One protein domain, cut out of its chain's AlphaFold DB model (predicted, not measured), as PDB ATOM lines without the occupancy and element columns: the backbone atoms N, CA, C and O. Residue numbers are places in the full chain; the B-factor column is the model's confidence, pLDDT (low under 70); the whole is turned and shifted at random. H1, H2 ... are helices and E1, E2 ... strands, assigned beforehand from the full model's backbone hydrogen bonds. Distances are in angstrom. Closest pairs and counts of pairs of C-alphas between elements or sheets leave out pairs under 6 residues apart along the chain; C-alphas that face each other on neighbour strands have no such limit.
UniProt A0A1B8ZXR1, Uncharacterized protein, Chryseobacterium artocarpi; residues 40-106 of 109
ATOM      1  N   HIS A  40     -22.402  32.761 -43.144       90.50
ATOM      2  CA  HIS A  40     -21.498  33.224 -42.101       90.50
ATOM      3  C   HIS A  40     -20.891  32.016 -41.387       90.50
ATOM      4  O   HIS A  40     -21.611  31.247 -40.749       90.50
ATOM      5  N   TRP A  41     -19.578  31.852 -41.515       88.56
ATOM      6  CA  TRP A  41     -18.825  30.697 -41.038       88.56
ATOM      7  C   TRP A  41     -18.248  30.944 -39.652       88.56
ATOM      8  O   TRP A  41     -17.693  32.013 -39.374       88.56
ATOM      9  N   TYR A  42     -18.383  29.942 -38.786       87.94
ATOM     10  CA  TYR A  42     -17.911  29.998 -37.409       87.94
ATOM     11  C   TYR A  42     -17.055  28.791 -37.051       87.94
ATOM     12  O   TYR A  42     -17.395  27.653 -37.381       87.94
ATOM     13  N   GLN A  43     -15.998  29.036 -36.279       82.88
ATOM     14  CA  GLN A  43     -15.150  27.984 -35.743       82.88
ATOM     15  C   GLN A  43     -15.837  27.303 -34.549       82.88
ATOM     16  O   GLN A  43     -16.294  28.005 -33.639       82.88
ATOM     17  N   PRO A  44     -15.871  25.960 -34.481       72.12
ATOM     18  CA  PRO A  44     -16.476  25.220 -33.370       72.12
ATOM     19  C   PRO A  44     -15.609  25.190 -32.092       72.12
ATOM     20  O   PRO A  44     -15.733  24.281 -31.276       72.12
ATOM     21  N   THR A  45     -14.702  26.148 -31.893       65.62
ATOM     22  CA  THR A  45     -13.817  26.181 -30.722       65.62
ATOM     23  C   THR A  45     -14.559  26.658 -29.473       65.62
ATOM     24  O   THR A  45     -14.839  27.845 -29.329       65.62
ATOM     25  N   GLY A  46     -14.815  25.741 -28.536       62.41
ATOM     26  CA  GLY A  46     -15.353  26.048 -27.207       62.41
ATOM     27  C   GLY A  46     -16.882  26.151 -27.144       62.41
ATOM     28  O   GLY A  46     -17.598  25.601 -27.974       62.41
ATOM     29  N   SER A  47     -17.392  26.826 -26.109       64.50
ATOM     30  CA  SER A  47     -18.836  26.961 -25.837       64.50
ATOM     31  C   SER A  47     -19.537  27.992 -26.728       64.50
ATOM     32  O   SER A  47     -20.762  27.984 -26.828       64.50
ATOM     33  N   THR A  48     -18.773  28.884 -27.360       70.81
ATOM     34  CA  THR A  48     -19.277  29.966 -28.206       70.81
ATOM     35  C   THR A  48     -18.591  29.927 -29.572       70.81
ATOM     36  O   THR A  48     -17.390  30.190 -29.659       70.81
ATOM     37  N   PRO A  49     -19.327  29.617 -30.655       77.06
ATOM     38  CA  PRO A  49     -18.766  29.632 -31.999       77.06
ATOM     39  C   PRO A  49     -18.245  31.034 -32.339       77.06
ATOM     40  O   PRO A  49     -18.942  32.030 -32.142       77.06
ATOM     41  N   THR A  50     -17.011  31.118 -32.838       86.56
ATOM     42  CA  THR A  50     -16.356  32.394 -33.175       86.56
ATOM     43  C   THR A  50     -16.467  32.654 -34.668       86.56
ATOM     44  O   THR A  50     -16.148  31.772 -35.459       86.56
ATOM     45  N   PHE A  51     -16.928  33.846 -35.055       89.50
ATOM     46  CA  PHE A  51     -17.064  34.213 -36.465       89.50
ATOM     47  C   PHE A  51     -15.695  34.282 -37.143       89.50
ATOM     48  O   PHE A  51     -14.780  34.918 -36.620       89.50
ATOM     49  N   ILE A  52     -15.588  33.677 -38.323       87.75
ATOM     50  CA  ILE A  52     -14.371  33.674 -39.136       87.75
ATOM     51  C   ILE A  52     -14.556  34.599 -40.337       87.75
ATOM     52  O   ILE A  52     -13.806  35.559 -40.514       87.75
ATOM     53  N   ARG A  53     -15.542  34.290 -41.187       89.06
ATOM     54  CA  ARG A  53     -15.763  34.966 -42.471       89.06
ATOM     55  C   ARG A  53     -17.156  34.708 -43.025       89.06
ATOM     56  O   ARG A  53     -17.865  33.810 -42.582       89.06
ATOM     57  N   SER A  54     -17.513  35.464 -44.058       89.56
ATOM     58  CA  SER A  54     -18.690  35.190 -44.879       89.56
ATOM     59  C   SER A  54     -18.247  34.651 -46.236       89.56
ATOM     60  O   SER A  54     -17.417  35.282 -46.889       89.56
ATOM     61  N   ASN A  55     -18.757  33.494 -46.655       86.56
ATOM     62  CA  ASN A  55     -18.353  32.849 -47.907       86.56
ATOM     63  C   ASN A  55     -19.443  31.912 -48.449       86.56
ATOM     64  O   ASN A  55     -20.384  31.572 -47.731       86.56
ATOM     65  N   THR A  56     -19.318  31.474 -49.701       86.69
ATOM     66  CA  THR A  56     -20.132  30.373 -50.246       86.69
ATOM     67  C   THR A  56     -19.567  29.022 -49.805       86.69
ATOM     68  O   THR A  56     -18.382  28.920 -49.500       86.69
ATOM     69  N   ILE A  57     -20.396  27.975 -49.827       81.06
ATOM     70  CA  ILE A  57     -20.001  26.595 -49.490       81.06
ATOM     71  C   ILE A  57     -18.792  26.152 -50.310       81.06
ATOM     72  O   ILE A  57     -17.775  25.793 -49.747       81.06
ATOM     73  N   ALA A  58     -18.869  26.244 -51.641       81.38
ATOM     74  CA  ALA A  58     -17.819  25.733 -52.525       81.38
ATOM     75  C   ALA A  58     -16.459  26.415 -52.285       81.38
ATOM     76  O   ALA A  58     -15.404  25.782 -52.356       81.38
ATOM     77  N   ASN A  59     -16.483  27.717 -51.990       84.00
ATOM     78  CA  ASN A  59     -15.269  28.446 -51.646       84.00
ATOM     79  C   ASN A  59     -14.750  28.044 -50.265       84.00
ATOM     80  O   ASN A  59     -13.539  28.005 -50.064       84.00
ATOM     81  N   GLU A  60     -15.649  27.771 -49.324       82.00
ATOM     82  CA  GLU A  60     -15.296  27.287 -47.999       82.00
ATOM     83  C   GLU A  60     -14.653  25.898 -48.068       82.00
ATOM     84  O   GLU A  60     -13.547  25.733 -47.567       82.00
ATOM     85  N   GLU A  61     -15.248  24.952 -48.799       80.06
ATOM     86  CA  GLU A  61     -14.689  23.609 -49.008       80.06
ATOM     87  C   GLU A  61     -13.284  23.659 -49.629       80.06
ATOM     88  O   GLU A  61     -12.389  22.910 -49.245       80.06
ATOM     89  N   THR A  62     -13.053  24.604 -50.544       81.31
ATOM     90  CA  THR A  62     -11.733  24.825 -51.157       81.31
ATOM     91  C   THR A  62     -10.729  25.452 -50.180       81.31
ATOM     92  O   THR A  62      -9.532  25.182 -50.267       81.31
ATOM     93  N   ALA A  63     -11.190  26.314 -49.270       79.00
ATOM     94  CA  ALA A  63     -10.333  27.112 -48.397       79.00
ATOM     95  C   ALA A  63      -9.976  26.409 -47.080       79.00
ATOM     96  O   ALA A  63      -8.835  26.518 -46.632       79.00
ATOM     97  N   SER A  64     -10.927  25.718 -46.448       75.75
ATOM     98  CA  SER A  64     -10.708  24.953 -45.212       75.75
ATOM     99  C   SER A  64     -10.435  23.469 -45.463       75.75
ATOM    100  O   SER A  64      -9.919  22.787 -44.580       75.75
ATOM    101  N   GLY A  65     -10.747  22.958 -46.658       74.38
ATOM    102  CA  GLY A  65     -10.664  21.530 -46.976       74.38
ATOM    103  C   GLY A  65     -11.797  20.703 -46.366       74.38
ATOM    104  O   GLY A  65     -11.810  19.487 -46.529       74.38
ATOM    105  N   CYS A  66     -12.731  21.330 -45.652       76.81
ATOM    106  CA  CYS A  66     -13.877  20.654 -45.065       76.81
ATOM    107  C   CYS A  66     -14.921  20.309 -46.142       76.81
ATOM    108  O   CYS A  66     -15.075  21.057 -47.097       76.81
ATOM    109  N   ILE A  67     -15.645  19.200 -45.992       72.88
ATOM    110  CA  ILE A  67     -16.638  18.708 -46.969       72.88
ATOM    111  C   ILE A  67     -18.025  18.690 -46.324       72.88
ATOM    112  O   ILE A  67     -18.127  18.420 -45.128       72.88
ATOM    113  N   GLN A  68     -19.092  18.958 -47.078       66.50
ATOM    114  CA  GLN A  68     -20.477  18.799 -46.604       66.50
ATOM    115  C   GLN A  68     -20.737  17.457 -45.869       66.50
ATOM    116  O   GLN A  68     -20.220  16.409 -46.253       66.50
ATOM    117  N   ASP A  69     -21.575  17.506 -44.822       57.16
ATOM    118  CA  ASP A  69     -22.200  16.359 -44.123       57.16
ATOM    119  C   ASP A  69     -21.335  15.501 -43.166       57.16
ATOM    120  O   ASP A  69     -21.717  14.383 -42.810       57.16
ATOM    121  N   LEU A  70     -20.209  16.012 -42.653       58.75
ATOM    122  CA  LEU A  70     -19.389  15.321 -41.634       58.75
ATOM    123  C   LEU A  70     -19.203  16.184 -40.352       58.75
ATOM    124  O   LEU A  70     -19.375  17.400 -40.370       58.75
ATOM    125  N   GLN A  71     -18.885  15.591 -39.193       62.22
ATOM    126  CA  GLN A  71     -18.750  16.331 -37.916       62.22
ATOM    127  C   GLN A  71     -17.330  16.870 -37.677       62.22
ATOM    128  O   GLN A  71     -16.387  16.090 -37.681       62.22
ATOM    129  N   GLY A  72     -17.187  18.159 -37.330       67.81
ATOM    130  CA  GLY A  72     -15.948  18.702 -36.733       67.81
ATOM    131  C   GLY A  72     -15.361  19.959 -37.382       67.81
ATOM    132  O   GLY A  72     -14.341  20.449 -36.908       67.81
ATOM    133  N   CYS A  73     -15.994  20.495 -38.422       76.56
ATOM    134  CA  CYS A  73     -15.504  21.660 -39.156       76.56
ATOM    135  C   CYS A  73     -16.322  22.933 -38.889       76.56
ATOM    136  O   CYS A  73     -17.216  22.970 -38.031       76.56
ATOM    137  N   GLU A  74     -15.944  24.002 -39.591       79.38
ATOM    138  CA  GLU A  74     -16.613  25.299 -39.557       79.38
ATOM    139  C   GLU A  74     -18.107  25.165 -39.892       79.38
ATOM    140  O   GLU A  74     -18.519  24.372 -40.741       79.38
ATOM    141  N   ARG A  75     -18.940  25.936 -39.191       83.00
ATOM    142  CA  ARG A  75     -20.404  25.873 -39.309       83.00
ATOM    143  C   ARG A  75     -20.934  27.118 -40.000       83.00
ATOM    144  O   ARG A  75     -20.680  28.226 -39.522       83.00
ATOM    145  N   GLY A  76     -21.678  26.929 -41.088       87.38
ATOM    146  CA  GLY A  76     -22.298  28.009 -41.850       87.38
ATOM    147  C   GLY A  76     -23.714  28.335 -41.366       87.38
ATOM    148  O   GLY A  76     -24.572  27.455 -41.289       87.38
ATOM    149  N   TYR A  77     -23.981  29.612 -41.087       88.25
ATOM    150  CA  TYR A  77     -25.299  30.117 -40.688       88.25
ATOM    151  C   TYR A  77     -25.776  31.229 -41.625       88.25
ATOM    152  O   TYR A  77     -24.988  32.070 -42.065       88.25
ATOM    153  N   SER A  78     -27.080  31.269 -41.907       90.38
ATOM    154  CA  SER A  78     -27.686  32.410 -42.609       90.38
ATOM    155  C   SER A  78     -27.846  33.608 -41.685       90.38
ATOM    156  O   SER A  78     -27.885  33.486 -40.462       90.38
ATOM    157  N   SER A  79     -28.035  34.787 -42.277       89.06
ATOM    158  CA  SER A  79     -28.241  36.023 -41.523       89.06
ATOM    159  C   SER A  79     -29.458  35.972 -40.587       89.06
ATOM    160  O   SER A  79     -29.433  36.606 -39.536       89.06
ATOM    161  N   SER A  80     -30.503  35.194 -40.903       90.12
ATOM    162  CA  SER A  80     -31.678  35.027 -40.027       90.12
ATOM    163  C   SER A  80     -31.378  34.226 -38.756       90.12
ATOM    164  O   SER A  80     -32.109  34.349 -37.769       90.12
ATOM    165  N   GLN A  81     -30.299  33.444 -38.759       89.88
ATOM    166  CA  GLN A  81     -29.860  32.613 -37.642       89.88
ATOM    167  C   GLN A  81     -28.876  33.341 -36.717       89.88
ATOM    168  O   GLN A  81     -28.533  32.837 -35.649       89.88
ATOM    169  N   LEU A  82     -28.445  34.546 -37.092       90.56
ATOM    170  CA  LEU A  82     -27.537  35.367 -36.299       90.56
ATOM    171  C   LEU A  82     -28.268  36.151 -35.207       90.56
ATOM    172  O   LEU A  82     -29.435  36.514 -35.362       90.56
ATOM    173  N   ASN A  83     -27.556  36.479 -34.124       91.94
ATOM    174  CA  ASN A  83     -28.062  37.387 -33.089       91.94
ATOM    175  C   ASN A  83     -28.335  38.783 -33.666       91.94
ATOM    176  O   ASN A  83     -29.365  39.388 -33.376       91.94
ATOM    177  N   ASN A  84     -27.430  39.270 -34.520       92.69
ATOM    178  CA  ASN A  84     -27.595  40.494 -35.293       92.69
ATOM    179  C   ASN A  84     -27.184  40.261 -36.764       92.69
ATOM    180  O   ASN A  84     -25.989  40.134 -37.038       92.69
ATOM    181  N   PRO A  85     -28.129  40.274 -37.721       89.50
ATOM    182  CA  PRO A  85     -27.840  40.110 -39.150       89.50
ATOM    183  C   PRO A  85     -26.853  41.139 -39.725       89.50
ATOM    184  O   PRO A  85     -26.144  40.840 -40.680       89.50
ATOM    185  N   ALA A  86     -26.790  42.346 -39.153       89.50
ATOM    186  CA  ALA A  86     -25.865  43.396 -39.579       89.50
ATOM    187  C   ALA A  86     -24.461  43.253 -38.961       89.50
ATOM    188  O   ALA A  86     -23.538  43.956 -39.364       89.50
ATOM    189  N   ASN A  87     -24.290  42.364 -37.975       90.62
ATOM    190  CA  ASN A  87     -23.016  42.110 -37.310       90.62
ATOM    191  C   ASN A  87     -22.842  40.606 -37.012       90.62
ATOM    192  O   ASN A  87     -23.171  40.161 -35.908       90.62
ATOM    193  N   PRO A  88     -22.275  39.822 -37.946       89.31
ATOM    194  CA  PRO A  88     -22.016  38.393 -37.751       89.31
ATOM    195  C   PRO A  88     -21.144  38.076 -36.530       89.31
ATOM    196  O   PRO A  88     -21.343  37.067 -35.855       89.31
ATOM    197  N   SER A  89     -20.238  38.968 -36.136       90.19
ATOM    198  CA  SER A  89     -19.413  38.768 -34.939       90.19
ATOM    199  C   SER A  89     -20.212  38.767 -33.629       90.19
ATOM    200  O   SER A  89     -19.691  38.331 -32.609       90.19
ATOM    201  N   SER A  90     -21.483  39.195 -33.641       91.00
ATOM    202  CA  SER A  90     -22.401  39.075 -32.495       91.00
ATOM    203  C   SER A  90     -22.800  37.630 -32.159       91.00
ATOM    204  O   SER A  90     -23.444  37.383 -31.137       91.00
ATOM    205  N   GLY A  91     -22.423  36.673 -33.007       89.19
ATOM    206  CA  GLY A  91     -22.688  35.258 -32.809       89.19
ATOM    207  C   GLY A  91     -24.023  34.792 -33.384       89.19
ATOM    208  O   GLY A  91     -24.756  35.519 -34.059       89.19
ATOM    209  N   VAL A  92     -24.316  33.532 -33.095       89.50
ATOM    210  CA  VAL A  92     -25.469  32.789 -33.607       89.50
ATOM    211  C   VAL A  92     -26.520  32.675 -32.505       89.50
ATOM    212  O   VAL A  92     -26.179  32.563 -31.323       89.50
ATOM    213  N   LYS A  93     -27.799  32.689 -32.885       89.56
ATOM    214  CA  LYS A  93     -28.905  32.427 -31.963       89.56
ATOM    215  C   LYS A  93     -28.724  31.045 -31.321       89.56
ATOM    216  O   LYS A  93     -28.494  30.080 -32.049       89.56
ATOM    217  N   PRO A  94     -28.892  30.898 -29.995       86.62
ATOM    218  CA  PRO A  94     -28.689  29.614 -29.318       86.62
ATOM    219  C   PRO A  94     -29.505  28.449 -29.900       86.62
ATOM    220  O   PRO A  94     -29.003  27.331 -29.966       86.62
ATOM    221  N   SER A  95     -30.732  28.710 -30.370       87.19
ATOM    222  CA  SER A  95     -31.603  27.706 -31.004       87.19
ATOM    223  C   SER A  95     -31.060  27.161 -32.325       87.19
ATOM    224  O   SER A  95     -31.390  26.047 -32.719       87.19
ATOM    225  N   GLU A  96     -30.221  27.938 -33.008       85.50
ATOM    226  CA  GLU A  96     -29.724  27.620 -34.344       85.50
ATOM    227  C   GLU A  96     -28.404  26.860 -34.297       85.50
ATOM    228  O   GLU A  96     -28.047  26.210 -35.270       85.50
ATOM    229  N   VAL A  97     -27.688  26.865 -33.167       81.00
ATOM    230  CA  VAL A  97     -26.352  26.251 -33.032       81.00
ATOM    231  C   VAL A  97     -26.339  24.770 -33.450       81.00
ATOM    232  O   VAL A  97     -25.325  24.289 -33.967       81.00
ATOM    233  N   ALA A  98     -27.460  24.068 -33.273       76.06
ATOM    234  CA  ALA A  98     -27.638  22.668 -33.656       76.06
ATOM    235  C   ALA A  98     -28.038  22.446 -35.131       76.06
ATOM    236  O   ALA A  98     -27.930  21.320 -35.601       76.06
ATOM    237  N   ASN A  99     -28.471  23.487 -35.854       74.12
ATOM    238  CA  ASN A  99     -29.035  23.403 -37.208       74.12
ATOM    239  C   ASN A  99     -28.400  24.431 -38.175       74.12
ATOM    240  O   ASN A  99     -29.095  25.306 -38.698       74.12
ATOM    241  N   PRO A 100     -27.076  24.394 -38.405       76.81
ATOM    242  CA  PRO A 100     -26.469  25.208 -39.456       76.81
ATOM    243  C   PRO A 100     -27.026  24.809 -40.830       76.81
ATOM    244  O   PRO A 100     -27.447  23.672 -41.032       76.81
ATOM    245  N   ILE A 101     -27.020  25.749 -41.777       75.06
ATOM    246  CA  ILE A 101     -27.559  25.523 -43.132       75.06
ATOM    247  C   ILE A 101     -26.724  24.505 -43.904       75.06
ATOM    248  O   ILE A 101     -27.263  23.736 -44.688       75.06
ATOM    249  N   GLU A 102     -25.424  24.487 -43.628       65.06
ATOM    250  CA  GLU A 102     -24.457  23.557 -44.186       65.06
ATOM    251  C   GLU A 102     -23.359  23.341 -43.137       65.06
ATOM    252  O   GLU A 102     -22.422  24.134 -43.012       65.06
ATOM    253  N   THR A 103     -23.490  22.299 -42.308       62.41
ATOM    254  CA  THR A 103     -22.340  21.797 -41.543       62.41
ATOM    255  C   THR A 103     -21.324  21.245 -42.529       62.41
ATOM    256  O   THR A 103     -21.588  20.232 -43.178       62.41
ATOM    257  N   LEU A 104     -20.158  21.879 -42.605       64.94
ATOM    258  CA  LEU A 104     -18.994  21.239 -43.187       64.94
ATOM    259  C   LEU A 104     -18.356  20.339 -42.127       64.94
ATOM    260  O   LEU A 104     -18.449  20.596 -40.921       64.94
ATOM    261  N   GLY A 105     -17.708  19.280 -42.585       57.88
ATOM    262  CA  GLY A 105     -17.042  18.256 -41.798       57.88
ATOM    263  C   GLY A 105     -15.627  17.957 -42.269       57.88
ATOM    264  O   GLY A 105     -15.193  18.514 -43.273       57.88
ATOM    265  N   PRO A 106     -14.874  17.120 -41.537       50.50
ATOM    266  CA  PRO A 106     -13.465  16.871 -41.803       50.50
ATOM    267  C   PRO A 106     -13.236  16.290 -43.196       50.50
ATOM    268  O   PRO A 106     -13.994  15.437 -43.661       50.50
TER     269      PRO A 106
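Overview. This is residues 40 to 106 of the 109 residues of an uncharacterized protein of Chryseobacterium artocarpi (UniProt A0A1B8ZXR1). Little regular structure: a small, strongly twisted sheet of four short strands has helix H1 packed beside them, while residues 78 to 101 make a large loop away from H1. The printed part has 67 residues, 25 in named elements, mixed in class, in the order E1, E2, H1, E3, E4. The sheet, E2 E1 E3 E4, is antiparallel. The whole is compact, radius of gyration of the C-alphas 10.8 A, spanning 28 by 21 by 17 A.

Arrangement. E1, residues 40 to 43, and E2, residues 50 to 55, form a hairpin; N 41 and O 53, 2.8 A, are within hydrogen-bond range. H1, residues 57 to 64, with every O i to N i+4 pair within range, is on the sheet at height 7.2 A, only just over none of its strands: two C-alphas fall on E1. E3, residues 75 to 77, neighbours E1, N 40 and O 77 2.9 A apart. E2, H1, E3 form a split strand-helix-strand unit, E1 between the two strands, crossover right-handed. E4, residues 102 to 105, forms a hairpin with E3, N 76 and O 102 3.5 A apart.

Along the chain. E2 measures 14.9 A, E1 and H1 10.4 A each. C-alpha 40 is at (-21.498, 33.224, -42.101), C-alpha 105 at (-17.042, 18.256, -41.798).

Size, cuts and confidence. The printed part has no cut. The link E3 to E4 is long. Residues 45 to 47, 68 to 72 and 102 to 106 have pLDDT under 70.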